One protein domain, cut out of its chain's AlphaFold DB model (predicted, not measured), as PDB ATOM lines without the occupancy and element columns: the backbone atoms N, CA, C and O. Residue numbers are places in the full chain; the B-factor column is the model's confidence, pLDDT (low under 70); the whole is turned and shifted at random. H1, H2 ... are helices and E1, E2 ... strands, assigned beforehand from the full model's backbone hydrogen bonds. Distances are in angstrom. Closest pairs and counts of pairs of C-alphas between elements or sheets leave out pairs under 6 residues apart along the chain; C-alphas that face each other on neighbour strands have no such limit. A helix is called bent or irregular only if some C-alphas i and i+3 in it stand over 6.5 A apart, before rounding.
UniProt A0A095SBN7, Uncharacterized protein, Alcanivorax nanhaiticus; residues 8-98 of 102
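This is residues 8 to 98 of the 102 residues of an uncharacterized protein of Alcanivorax nanhaiticus (UniProt A0A095SBN7). What does this domain look like? It is one twisted sheet of three long strands, E1, E2 and E3, whose first strand doubles back on itself near its start, with the helix H1 slanting over E1 and E2 and the short H2 grazing the sheet with residues 95 to 96. What is it made of? The printed part has 91 residues, with three named strands and then two named helices along the chain, E1 E2 E3 H1 H2; the sheet's order is E1 - E2 - E3, antiparallel throughout, and the class is mixed, helices and strands. How large is it? It is compact, with a radius of gyration of the C-alphas of 13.3 A, and the C-alphas span 38 by 31 by 22 A.

Where do the strands run? E1 is residues 17 to 39, beginning at C-alpha 17 at (46.633, -0.581, 1.511), and it bends by 158 degrees at residue 20. E2 is residues 42 to 57, 33.4 A long, and bends by 105 degrees at residue 54; E3 is residues 68 to 76, 22.4 A long. Where are the helices? H1 is residues 78 to 87, 14.3 A long, and is irregular, but only just: C-alphas 80 and 83 are 7.0 A apart. H2 is residues 95 to 98 and ends at C-alpha 98 at (40.148, -1.047, -13.131).

How is the sheet joined? E1, E2 and E3 form a meander, each strand the antiparallel neighbour of the one before. In the hairpin E1 and E2, N 31 and O 47 are 2.8 A apart, within hydrogen-bond range; in the hairpin E2 and E3, N 50 and O 72 are 2.9 A apart. Residues 8 to 9 also pair, antiparallel, with residues 21 to 22 of E1. How do the helices stand? H1 is on the sheet at a height over the sheet of 9.7 A, over E1 and E2, and runs slantwise to the strands, at 50 degrees to E1 on the local plane; its closest C-alphas to E2 are those of Ser 78 and His 45, 6.0 A apart. H2 only grazes the sheet, and H1 and H2 are close but not clearly touching, their closest C-alphas being those of Leu 84 and His 98, 6.9 A apart. What do the helix backbones show? In H1, 4 of 6 O i to N i+4 pairs are within hydrogen-bond range; H2 is too short for such a pair, and its 1 pair of O i to N i+3 is within range.

How far does it reach? The two C-alphas farthest apart are those of Gly 41 and Asp 61, at 40.2 A. Is anything missing or uncertain? The printed part has no cut, and no printed residue is under 70 in pLDDT; the mean of the printed part of this predicted model is 93.3. How are the elements linked? The links E1 to E2 and E3 to H1 are tight, while E2 to E3 and H1 to H2 are short.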
ATOM      1  N   VAL A   8      39.320 -12.458  -4.171       94.50
ATOM      2  CA  VAL A   8      39.504 -12.545  -2.723       94.50
ATOM      3  C   VAL A   8      39.957 -11.188  -2.192       94.50
ATOM      4  O   VAL A   8      40.889 -10.603  -2.746       94.50
ATOM      5  N   ASP A   9      39.330 -10.685  -1.128       94.44
ATOM      6  CA  ASP A   9      39.725  -9.432  -0.478       94.44
ATOM      7  C   ASP A   9      40.685  -9.698   0.690       94.44
ATOM      8  O   ASP A   9      40.305 -10.205   1.737       94.44
ATOM      9  N   TYR A  10      41.949  -9.317   0.522       95.56
ATOM     10  CA  TYR A  10      42.975  -9.411   1.560       95.56
ATOM     11  C   TYR A  10      43.198  -8.082   2.289       95.56
ATOM     12  O   TYR A  10      44.172  -7.946   3.028       95.56
ATOM     13  N   SER A  11      42.352  -7.065   2.105       94.31
ATOM     14  CA  SER A  11      42.571  -5.730   2.684       94.31
ATOM     15  C   SER A  11      42.706  -5.750   4.213       94.31
ATOM     16  O   SER A  11      43.426  -4.919   4.767       94.31
ATOM     17  N   GLY A  12      42.102  -6.732   4.895       92.31
ATOM     18  CA  GLY A  12      42.286  -6.965   6.334       92.31
ATOM     19  C   GLY A  12      43.736  -7.268   6.745       92.31
ATOM     20  O   GLY A  12      44.184  -6.805   7.794       92.31
ATOM     21  N   GLU A  13      44.497  -7.949   5.885       93.50
ATOM     22  CA  GLU A  13      45.910  -8.303   6.099       93.50
ATOM     23  C   GLU A  13      46.874  -7.169   5.699       93.50
ATOM     24  O   GLU A  13      48.058  -7.174   6.049       93.50
ATOM     25  N   PHE A  14      46.377  -6.154   4.984       94.25
ATOM     26  CA  PHE A  14      47.160  -5.026   4.478       94.25
ATOM     27  C   PHE A  14      46.592  -3.686   4.977       94.25
ATOM     28  O   PHE A  14      46.102  -2.890   4.178       94.25
ATOM     29  N   PRO A  15      46.740  -3.343   6.273       91.44
ATOM     30  CA  PRO A  15      46.095  -2.170   6.889       91.44
ATOM     31  C   PRO A  15      46.568  -0.811   6.345       91.44
ATOM     32  O   PRO A  15      46.005   0.233   6.672       91.44
ATOM     33  N   HIS A  16      47.639  -0.801   5.551       94.12
ATOM     34  CA  HIS A  16      48.156   0.393   4.884       94.12
ATOM     35  C   HIS A  16      47.774   0.467   3.401       94.12
ATOM     36  O   HIS A  16      48.013   1.499   2.769       94.12
ATOM     37  N   ALA A  17      47.207  -0.604   2.844       96.06
ATOM     38  CA  ALA A  17      46.633  -0.581   1.511       96.06
ATOM     39  C   ALA A  17      45.276   0.127   1.552       96.06
ATOM     40  O   ALA A  17      44.539   0.067   2.531       96.06
ATOM     41  N   ILE A  18      44.950   0.811   0.462       95.88
ATOM     42  CA  ILE A  18      43.594   1.292   0.200       95.88
ATOM     43  C   ILE A  18      42.689   0.103  -0.134       95.88
ATOM     44  O   ILE A  18      41.526   0.089   0.255       95.88
ATOM     45  N   LEU A  19      43.234  -0.853  -0.885       95.69
ATOM     46  CA  LEU A  19      42.578  -2.079  -1.317       95.69
ATOM     47  C   LEU A  19      43.667  -3.105  -1.640       95.69
ATOM     48  O   LEU A  19      44.668  -2.741  -2.267       95.69
ATOM     49  N   ALA A  20      43.481  -4.354  -1.227       96.50
ATOM     50  CA  ALA A  20      44.359  -5.471  -1.551       96.50
ATOM     51  C   ALA A  20      43.515  -6.689  -1.927       96.50
ATOM     52  O   ALA A  20      42.751  -7.179  -1.109       96.50
ATOM     53  N   GLN A  21      43.642  -7.172  -3.158       96.31
ATOM     54  CA  GLN A  21      42.800  -8.241  -3.687       96.31
ATOM     55  C   GLN A  21      43.622  -9.276  -4.452       96.31
ATOM     56  O   GLN A  21      44.630  -8.950  -5.081       96.31
ATOM     57  N   GLY A  22      43.168 -10.525  -4.413       95.50
ATOM     58  CA  GLY A  22      43.720 -11.639  -5.173       95.50
ATOM     59  C   GLY A  22      42.726 -12.206  -6.182       95.50
ATOM     60  O   GLY A  22      41.526 -12.215  -5.928       95.50
ATOM     61  N   LYS A  23      43.215 -12.690  -7.324       95.00
ATOM     62  CA  LYS A  23      42.414 -13.370  -8.352       95.00
ATOM     63  C   LYS A  23      43.281 -14.410  -9.046       95.00
ATOM     64  O   LYS A  23      44.271 -14.065  -9.686       95.00
ATOM     65  N   GLY A  24      42.939 -15.692  -8.906       94.25
ATOM     66  CA  GLY A  24      43.812 -16.761  -9.395       94.25
ATOM     67  C   GLY A  24      45.215 -16.623  -8.794       94.25
ATOM     68  O   GLY A  24      45.352 -16.477  -7.587       94.25
ATOM     69  N   ASN A  25      46.260 -16.623  -9.616       95.81
ATOM     70  CA  ASN A  25      47.650 -16.514  -9.159       95.81
ATOM     71  C   ASN A  25      48.163 -15.071  -9.067       95.81
ATOM     72  O   ASN A  25      49.370 -14.862  -8.953       95.81
ATOM     73  N   ASP A  26      47.282 -14.080  -9.107       95.88
ATOM     74  CA  ASP A  26      47.661 -12.677  -9.084       95.88
ATOM     75  C   ASP A  26      47.152 -11.997  -7.822       95.88
ATOM     76  O   ASP A  26      46.031 -12.224  -7.373       95.88
ATOM     77  N   PHE A  27      47.985 -11.127  -7.265       96.62
ATOM     78  CA  PHE A  27      47.637 -10.259  -6.151       96.62
ATOM     79  C   PHE A  27      47.953  -8.814  -6.503       96.62
ATOM     80  O   PHE A  27      49.046  -8.511  -6.989       96.62
ATOM     81  N   ILE A  28      47.019  -7.917  -6.204       96.88
ATOM     82  CA  ILE A  28      47.167  -6.485  -6.421       96.88
ATOM     83  C   ILE A  28      46.829  -5.737  -5.149       96.88
ATOM     84  O   ILE A  28      45.764  -5.928  -4.569       96.88
ATOM     85  N   ALA A  29      47.708  -4.820  -4.762       97.19
ATOM     86  CA  ALA A  29      47.433  -3.872  -3.699       97.19
ATOM     87  C   ALA A  29      47.718  -2.441  -4.146       97.19
ATOM     88  O   ALA A  29      48.738  -2.152  -4.773       97.19
ATOM     89  N   LEU A  30      46.810  -1.537  -3.795       97.69
ATOM     90  CA  LEU A  30      46.929  -0.111  -4.056       97.69
ATOM     91  C   LEU A  30      47.299   0.619  -2.767       97.69
ATOM     92  O   LEU A  30      46.588   0.535  -1.769       97.69
ATOM     93  N   PHE A  31      48.362   1.411  -2.814       97.44
ATOM     94  CA  PHE A  31      48.832   2.220  -1.696       97.44
ATOM     95  C   PHE A  31      48.842   3.698  -2.060       97.44
ATOM     96  O   PHE A  31      49.093   4.080  -3.206       97.44
ATOM     97  N   ARG A  32      48.637   4.552  -1.057       96.75
ATOM     98  CA  ARG A  32      48.967   5.974  -1.163       96.75
ATOM     99  C   ARG A  32      50.433   6.174  -0.804       96.75
ATOM    100  O   ARG A  32      50.889   5.680   0.222       96.75
ATOM    101  N   LEU A  33      51.154   6.943  -1.610       95.69
ATOM    102  CA  LEU A  33      52.526   7.319  -1.290       95.69
ATOM    103  C   LEU A  33      52.544   8.395  -0.196       95.69
ATOM    104  O   LEU A  33      51.755   9.345  -0.235       95.69
ATOM    105  N   ASN A  34      53.485   8.279   0.746       93.25
ATOM    106  CA  ASN A  34      53.724   9.309   1.766       93.25
ATOM    107  C   ASN A  34      54.157  10.634   1.130       93.25
ATOM    108  O   ASN A  34      53.701  11.708   1.520       93.25
ATOM    109  N   GLU A  35      55.007  10.540   0.108       92.88
ATOM    110  CA  GLU A  35      55.453  11.662  -0.701       92.88
ATOM    111  C   GLU A  35      55.250  11.338  -2.172       92.88
ATOM    112  O   GLU A  35      55.450  10.214  -2.627       92.88
ATOM    113  N   ALA A  36      54.836  12.342  -2.929       92.25
ATOM    114  CA  ALA A  36      54.586  12.161  -4.342       92.25
ATOM    115  C   ALA A  36      55.899  12.068  -5.132       92.25
ATOM    116  O   ALA A  36      56.795  12.895  -4.955       92.25
ATOM    117  N   LEU A  37      55.969  11.110  -6.051       93.81
ATOM    118  CA  LEU A  37      57.138  10.851  -6.890       93.81
ATOM    119  C   LEU A  37      56.959  11.475  -8.275       93.81
ATOM    120  O   LEU A  37      55.842  11.589  -8.772       93.81
ATOM    121  N   PHE A  38      58.052  11.865  -8.928       91.81
ATOM    122  CA  PHE A  38      58.022  12.242 -10.343       91.81
ATOM    123  C   PHE A  38      58.441  11.050 -11.200       91.81
ATOM    124  O   PHE A  38      59.578  10.593 -11.113       91.81
ATOM    125  N   GLN A  39      57.537  10.572 -12.055       83.56
ATOM    126  CA  GLN A  39      57.801   9.489 -12.998       83.56
ATOM    127  C   GLN A  39      57.199   9.841 -14.360       83.56
ATOM    128  O   GLN A  39      56.068  10.315 -14.448       83.56
ATOM    129  N   ASN A  40      57.965   9.645 -15.437       82.19
ATOM    130  CA  ASN A  40      57.520   9.901 -16.815       82.19
ATOM    131  C   ASN A  40      56.927  11.311 -17.027       82.19
ATOM    132  O   ASN A  40      55.953  11.493 -17.754       82.19
ATOM    133  N   GLY A  41      57.492  12.318 -16.348       87.00
ATOM    134  CA  GLY A  41      57.038  13.711 -16.423       87.00
ATOM    135  C   GLY A  41      55.730  14.011 -15.681       87.00
ATOM    136  O   GLY A  41      55.264  15.148 -15.722       87.00
ATOM    137  N   LYS A  42      55.148  13.031 -14.981       89.75
ATOM    138  CA  LYS A  42      53.942  13.191 -14.165       89.75
ATOM    139  C   LYS A  42      54.245  12.951 -12.690       89.75
ATOM    140  O   LYS A  42      55.179  12.237 -12.329       89.75
ATOM    141  N   LYS A  43      53.429  13.564 -11.835       94.81
ATOM    142  CA  LYS A  43      53.491  13.385 -10.387       94.81
ATOM    143  C   LYS A  43      52.613  12.196  -9.992       94.81
ATOM    144  O   LYS A  43      51.395  12.249 -10.153       94.81
ATOM    145  N   ALA A  44      53.239  11.132  -9.514       96.12
ATOM    146  CA  ALA A  44      52.582   9.956  -8.980       96.12
ATOM    147  C   ALA A  44      52.293  10.136  -7.487       96.12
ATOM    148  O   ALA A  44      53.132  10.623  -6.728       96.12
ATOM    149  N   HIS A  45      51.093   9.745  -7.077       96.88
ATOM    150  CA  HIS A  45      50.603   9.842  -5.701       96.88
ATOM    151  C   HIS A  45      50.265   8.473  -5.101       96.88
ATOM    152  O   HIS A  45      50.033   8.373  -3.895       96.88
ATOM    153  N   TYR A  46      50.251   7.438  -5.939       97.00
ATOM    154  CA  TYR A  46      49.859   6.087  -5.579       97.00
ATOM    155  C   TYR A  46      50.866   5.076  -6.123       97.00
ATOM    156  O   TYR A  46      51.535   5.335  -7.126       97.00
ATOM    157  N   GLU A  47      50.953   3.931  -5.460       96.31
ATOM    158  CA  GLU A  47      51.701   2.753  -5.898       96.31
ATOM    159  C   GLU A  47      50.717   1.599  -6.071       96.31
ATOM    160  O   GLU A  47      49.964   1.280  -5.151       96.31
ATOM    161  N   LEU A  48      50.734   0.984  -7.248       96.56
ATOM    162  CA  LEU A  48      50.096  -0.292  -7.519       96.56
ATOM    163  C   LEU A  48      51.165  -1.378  -7.425       96.56
ATOM    164  O   LEU A  48      52.120  -1.392  -8.204       96.56
ATOM    165  N   LEU A  49      51.007  -2.262  -6.452       96.75
ATOM    166  CA  LEU A  49      51.842  -3.432  -6.255       96.75
ATOM    167  C   LEU A  49      51.147  -4.629  -6.892       96.75
ATOM    168  O   LEU A  49      50.095  -5.031  -6.409       96.75
ATOM    169  N   HIS A  50      51.750  -5.218  -7.919       97.00
ATOM    170  CA  HIS A  50      51.286  -6.462  -8.530       97.00
ATOM    171  C   HIS A  50      52.261  -7.588  -8.185       97.00
ATOM    172  O   HIS A  50      53.481  -7.418  -8.252       97.00
ATOM    173  N   ARG A  51      51.741  -8.732  -7.749       96.56
ATOM    174  CA  ARG A  51      52.513  -9.931  -7.428       96.56
ATOM    175  C   ARG A  51      51.951 -11.124  -8.179       96.56
ATOM    176  O   ARG A  51      50.753 -11.376  -8.106       96.56
ATOM    177  N   TRP A  52      52.849 -11.897  -8.781       96.06
ATOM    178  CA  TRP A  52      52.548 -13.248  -9.242       96.06
ATOM    179  C   TRP A  52      52.821 -14.225  -8.106       96.06
ATOM    180  O   TRP A  52      53.882 -14.175  -7.472       96.06
ATOM    181  N   LEU A  53      51.870 -15.111  -7.857       96.44
ATOM    182  CA  LEU A  53      51.849 -16.040  -6.741       96.44
ATOM    183  C   LEU A  53      52.037 -17.472  -7.226       96.44
ATOM    184  O   LEU A  53      51.620 -17.857  -8.319       96.44
ATOM    185  N   ARG A  54      52.666 -18.284  -6.382       95.81
ATOM    186  CA  ARG A  54      52.872 -19.706  -6.651       95.81
ATOM    187  C   ARG A  54      51.563 -20.491  -6.608       95.81
ATOM    188  O   ARG A  54      51.362 -21.360  -7.448       95.81
ATOM    189  N   GLU A  55      50.714 -20.182  -5.637       94.88
ATOM    190  CA  GLU A  55      49.420 -20.827  -5.421       94.88
ATOM    191  C   GLU A  55      48.294 -19.821  -5.707       94.88
ATOM    192  O   GLU A  55      48.515 -18.612  -5.566       94.88
ATOM    193  N   PRO A  56      47.121 -20.291  -6.162       95.19
ATOM    194  CA  PRO A  56      45.999 -19.413  -6.442       95.19
ATOM    195  C   PRO A  56      45.340 -18.906  -5.152       95.19
ATOM    196  O   PRO A  56      45.266 -19.634  -4.170       95.19
ATOM    197  N   CYS A  57      44.793 -17.694  -5.204       94.56
ATOM    198  CA  CYS A  57      43.925 -17.111  -4.189       94.56
ATOM    199  C   CYS A  57      42.572 -17.832  -4.212       94.56
ATOM    200  O   CYS A  57      41.897 -17.844  -5.247       94.56
ATOM    201  N   VAL A  58      42.195 -18.443  -3.095       93.12
ATOM    202  CA  VAL A  58      40.971 -19.242  -2.940       93.12
ATOM    203  C   VAL A  58      40.013 -18.593  -1.949       93.12
ATOM    204  O   VAL A  58      38.819 -18.501  -2.233       93.12
ATOM    205  N   ASP A  59      40.532 -18.131  -0.813       92.81
ATOM    206  CA  ASP A  59      39.786 -17.450   0.245       92.81
ATOM    207  C   ASP A  59      40.705 -16.512   1.048       92.81
ATOM    208  O   ASP A  59      41.918 -16.492   0.848       92.81
ATOM    209  N   GLU A  60      40.117 -15.694   1.921       89.25
ATOM    210  CA  GLU A  60      40.822 -14.632   2.655       89.25
ATOM    211  C   GLU A  60      41.881 -15.173   3.640       89.25
ATOM    212  O   GLU A  60      42.854 -14.479   3.940       89.25
ATOM    213  N   ASP A  61      41.731 -16.423   4.095       92.00
ATOM    214  CA  ASP A  61      42.573 -17.059   5.116       92.00
ATOM    215  C   ASP A  61      43.709 -17.914   4.522       92.00
ATOM    216  O   ASP A  61      44.585 -18.388   5.253       92.00
ATOM    217  N   ASP A  62      43.731 -18.119   3.201       91.75
ATOM    218  CA  ASP A  62      44.670 -19.018   2.519       91.75
ATOM    219  C   ASP A  62      46.139 -18.550   2.540       91.75
ATOM    220  O   ASP A  62      47.058 -19.331   2.284       91.75
ATOM    221  N   GLN A  63      46.367 -17.271   2.859       91.81
ATOM    222  CA  GLN A  63      47.668 -16.593   2.855       91.81
ATOM    223  C   GLN A  63      48.434 -16.694   1.522       91.81
ATOM    224  O   GLN A  63      49.656 -16.483   1.490       91.81
ATOM    225  N   SER A  64      47.750 -16.958   0.405       92.56
ATOM    226  CA  SER A  64      48.350 -17.121  -0.926       92.56
ATOM    227  C   SER A  64      49.142 -15.884  -1.349       92.56
ATOM    228  O   SER A  64      50.209 -16.005  -1.958       92.56
ATOM    229  N   TRP A  65      48.708 -14.692  -0.918       91.06
ATOM    230  CA  TRP A  65      49.388 -13.406  -1.126       91.06
ATOM    231  C   TRP A  65      50.854 -13.368  -0.647       91.06
ATOM    232  O   TRP A  65      51.625 -12.489  -1.062       91.06
ATOM    233  N   SER A  66      51.250 -14.295   0.235       92.12
ATOM    234  CA  SER A  66      52.607 -14.419   0.780       92.12
ATOM    235  C   SER A  66      53.533 -15.309  -0.064       92.12
ATOM    236  O   SER A  66      54.758 -15.207   0.043       92.12
ATOM    237  N   LEU A  67      52.980 -16.141  -0.952       95.62
ATOM    238  CA  LEU A  67      53.707 -17.128  -1.755       95.62
ATOM    239  C   LEU A  67      54.199 -16.525  -3.080       95.62
ATOM    240  O   LEU A  67      53.847 -16.974  -4.170       95.62
ATOM    241  N   VAL A  68      55.010 -15.473  -2.977       96.25
ATOM    242  CA  VAL A  68      55.389 -14.604  -4.101       96.25
ATOM    243  C   VAL A  68      56.454 -15.236  -5.003       96.25
ATOM    244  O   VAL A  68      57.535 -15.606  -4.548       96.25
ATOM    245  N   MET A  69      56.173 -15.281  -6.306       97.50
ATOM    246  CA  MET A  69      57.102 -15.694  -7.365       97.50
ATOM    247  C   MET A  69      57.764 -14.502  -8.062       97.50
ATOM    248  O   MET A  69      58.908 -14.593  -8.505       97.50
ATOM    249  N   GLY A  70      57.061 -13.375  -8.147       96.50
ATOM    250  CA  GLY A  70      57.578 -12.147  -8.735       96.50
ATOM    251  C   GLY A  70      56.745 -10.937  -8.338       96.50
ATOM    252  O   GLY A  70      55.675 -11.061  -7.742       96.50
ATOM    253  N   THR A  71      57.261  -9.744  -8.614       96.50
ATOM    254  CA  THR A  71      56.619  -8.496  -8.202       96.50
ATOM    255  C   THR A  71      56.912  -7.386  -9.195       96.50
ATOM    256  O   THR A  71      58.061  -7.202  -9.597       96.50
ATOM    257  N   GLU A  72      55.886  -6.603  -9.502       96.06
ATOM    258  CA  GLU A  72      55.968  -5.357 -10.246       96.06
ATOM    259  C   GLU A  72      55.372  -4.208  -9.419       96.06
ATOM    260  O   GLU A  72      54.434  -4.389  -8.638       96.06
ATOM    261  N   ARG A  73      55.954  -3.013  -9.562       95.25
ATOM    262  CA  ARG A  73      55.439  -1.778  -8.969       95.25
ATOM    263  C   ARG A  73      55.199  -0.748 -10.054       95.25
ATOM    264  O   ARG A  73      56.129  -0.384 -10.773       95.25
ATOM    265  N   THR A  74      53.991  -0.208 -10.071       94.50
ATOM    266  CA  THR A  74      53.588   0.859 -10.982       94.50
ATOM    267  C   THR A  74      53.196   2.082 -10.168       94.50
ATOM    268  O   THR A  74      52.330   1.997  -9.301       94.50
ATOM    269  N   TYR A  75      53.813   3.237 -10.431       94.75
ATOM    270  CA  TYR A  75      53.437   4.475  -9.750       94.75
ATOM    271  C   TYR A  75      52.442   5.264 -10.595       94.75
ATOM    272  O   TYR A  75      52.659   5.510 -11.782       94.75
ATOM    273  N   LEU A  76      51.341   5.667  -9.965       94.56
ATOM    274  CA  LEU A  76      50.169   6.192 -10.653       94.56
ATOM    275  C   LEU A  76      49.869   7.640 -10.236       94.56
ATOM    276  O   LEU A  76      49.942   7.978  -9.045       94.56
ATOM    277  N   PRO A  77      49.515   8.522 -11.190       94.94
ATOM    278  CA  PRO A  77      48.969   9.835 -10.880       94.94
ATOM    279  C   PRO A  77      47.550   9.708 -10.311       94.94
ATOM    280  O   PRO A  77      46.852   8.721 -10.536       94.94
ATOM    281  N   SER A  78      47.083  10.746  -9.614       94.31
ATOM    282  CA  SER A  78      45.735  10.741  -9.028       94.31
ATOM    283  C   SER A  78      44.622  10.559 -10.056       94.31
ATOM    284  O   SER A  78      43.626   9.916  -9.750       94.31
ATOM    285  N   THR A  79      44.807  11.054 -11.282       93.56
ATOM    286  CA  THR A  79      43.828  10.935 -12.375       93.56
ATOM    287  C   THR A  79      43.464   9.493 -12.704       93.56
ATOM    288  O   THR A  79      42.345   9.234 -13.133       93.56
ATOM    289  N   ASP A  80      44.393   8.565 -12.483       92.56
ATOM    290  CA  ASP A  80      44.230   7.162 -12.857       92.56
ATOM    291  C   ASP A  80      43.573   6.364 -11.719       92.56
ATOM    292  O   ASP A  80      43.033   5.287 -11.944       92.56
ATOM    293  N   VAL A  81      43.586   6.905 -10.494       93.94
ATOM    294  CA  VAL A  81      43.155   6.218  -9.266       93.94
ATOM    295  C   VAL A  81      41.863   6.806  -8.698       93.94
ATOM    296  O   VAL A  81      41.029   6.078  -8.173       93.94
ATOM    297  N   GLU A  82      41.642   8.116  -8.818       93.38
ATOM    298  CA  GLU A  82      40.445   8.788  -8.297       93.38
ATOM    299  C   GLU A  82      39.115   8.162  -8.755       93.38
ATOM    300  O   GLU A  82      38.235   8.025  -7.902       93.38
ATOM    301  N   PRO A  83      38.936   7.722 -10.021       92.44
ATOM    302  CA  PRO A  83      37.703   7.048 -10.431       92.44
ATOM    303  C   PRO A  83      37.433   5.759  -9.641       92.44
ATOM    304  O   PRO A  83      36.299   5.535  -9.218       92.44
ATOM    305  N   LEU A  84      38.472   4.961  -9.368       92.81
ATOM    306  CA  LEU A  84      38.381   3.763  -8.527       92.81
ATOM    307  C   LEU A  84      37.967   4.129  -7.095       92.81
ATOM    308  O   LEU A  84      37.041   3.539  -6.545       92.81
ATOM    309  N   LEU A  85      38.597   5.154  -6.512       92.44
ATOM    310  CA  LEU A  85      38.287   5.600  -5.147       92.44
ATOM    311  C   LEU A  85      36.859   6.128  -4.994       92.44
ATOM    312  O   LEU A  85      36.296   6.043  -3.906       92.44
ATOM    313  N   GLN A  86      36.280   6.723  -6.038       91.50
ATOM    314  CA  GLN A  86      34.883   7.153  -5.983       91.50
ATOM    315  C   GLN A  86      33.929   5.962  -6.015       91.50
ATOM    316  O   GLN A  86      32.966   5.962  -5.254       91.50
ATOM    317  N   ARG A  87      34.220   4.938  -6.827       90.94
ATOM    318  CA  ARG A  87      33.414   3.710  -6.883       90.94
ATOM    319  C   ARG A  87      33.448   2.939  -5.566       90.94
ATOM    320  O   ARG A  87      32.394   2.572  -5.063       90.94
ATOM    321  N   LEU A  88      34.622   2.827  -4.938       88.88
ATOM    322  CA  LEU A  88      34.783   2.171  -3.631       88.88
ATOM    323  C   LEU A  88      33.927   2.783  -2.509       88.88
ATOM    324  O   LEU A  88      33.665   2.131  -1.505       88.88
ATOM    325  N   LYS A  89      33.484   4.040  -2.643       84.56
ATOM    326  CA  LYS A  89      32.581   4.667  -1.662       84.56
ATOM    327  C   LYS A  89      31.121   4.251  -1.830       84.56
ATOM    328  O   LYS A  89      30.331   4.498  -0.923       84.56
ATOM    329  N   SER A  90      30.748   3.731  -2.996       83.56
ATOM    330  CA  SER A  90      29.360   3.451  -3.373       83.56
ATOM    331  C   SER A  90      29.060   1.969  -3.573       83.56
ATOM    332  O   SER A  90      27.907   1.580  -3.419       83.56
ATOM    333  N   GLU A  91      30.060   1.165  -3.932       86.19
ATOM    334  CA  GLU A  91      29.907  -0.243  -4.308       86.19
ATOM    335  C   GLU A  91      31.166  -1.059  -3.979       86.19
ATOM    336  O   GLU A  91      32.241  -0.498  -3.751       86.19
ATOM    337  N   GLU A  92      31.030  -2.388  -3.982       82.56
ATOM    338  CA  GLU A  92      32.172  -3.304  -4.044       82.56
ATOM    339  C   GLU A  92      32.858  -3.168  -5.410       82.56
ATOM    340  O   GLU A  92      32.195  -3.063  -6.444       82.56
ATOM    341  N   VAL A  93      34.194  -3.140  -5.419       85.81
ATOM    342  CA  VAL A  93      34.978  -2.965  -6.646       85.81
ATOM    343  C   VAL A  93      36.068  -4.020  -6.738       85.81
ATOM    344  O   VAL A  93      36.833  -4.209  -5.793       85.81
ATOM    345  N   GLU A  94      36.188  -4.647  -7.907       89.38
ATOM    346  CA  GLU A  94      37.348  -5.456  -8.275       89.38
ATOM    347  C   GLU A  94      38.456  -4.551  -8.832       89.38
ATOM    348  O   GLU A  94      38.290  -3.874  -9.850       89.38
ATOM    349  N   ILE A  95      39.621  -4.543  -8.185       90.88
ATOM    350  CA  ILE A  95      40.787  -3.764  -8.619       90.88
ATOM    351  C   ILE A  95      41.291  -4.202 -10.002       90.88
ATOM    352  O   ILE A  95      41.789  -3.374 -10.769       90.88
ATOM    353  N   PHE A  96      41.109  -5.485 -10.324       89.25
ATOM    354  CA  PHE A  96      41.479  -6.115 -11.592       89.25
ATOM    355  C   PHE A  96      40.665  -5.582 -12.780       89.25
ATOM    356  O   PHE A  96      41.181  -5.518 -13.891       89.25
ATOM    357  N   ASP A  97      39.426  -5.139 -12.552       87.44
ATOM    358  CA  ASP A  97      38.604  -4.530 -13.606       87.44
ATOM    359  C   ASP A  97      39.062  -3.104 -13.938       87.44
ATOM    360  O   ASP A  97      38.804  -2.588 -15.027       87.44
ATOM    361  N   HIS A  98      39.715  -2.434 -12.984       88.19
ATOM    362  CA  HIS A  98      40.148  -1.047 -13.131       88.19
ATOM    363  C   HIS A  98      41.557  -0.943 -13.715       88.19
ATOM    364  O   HIS A  98      41.797  -0.169 -14.644       88.19
TER     365      HIS A  98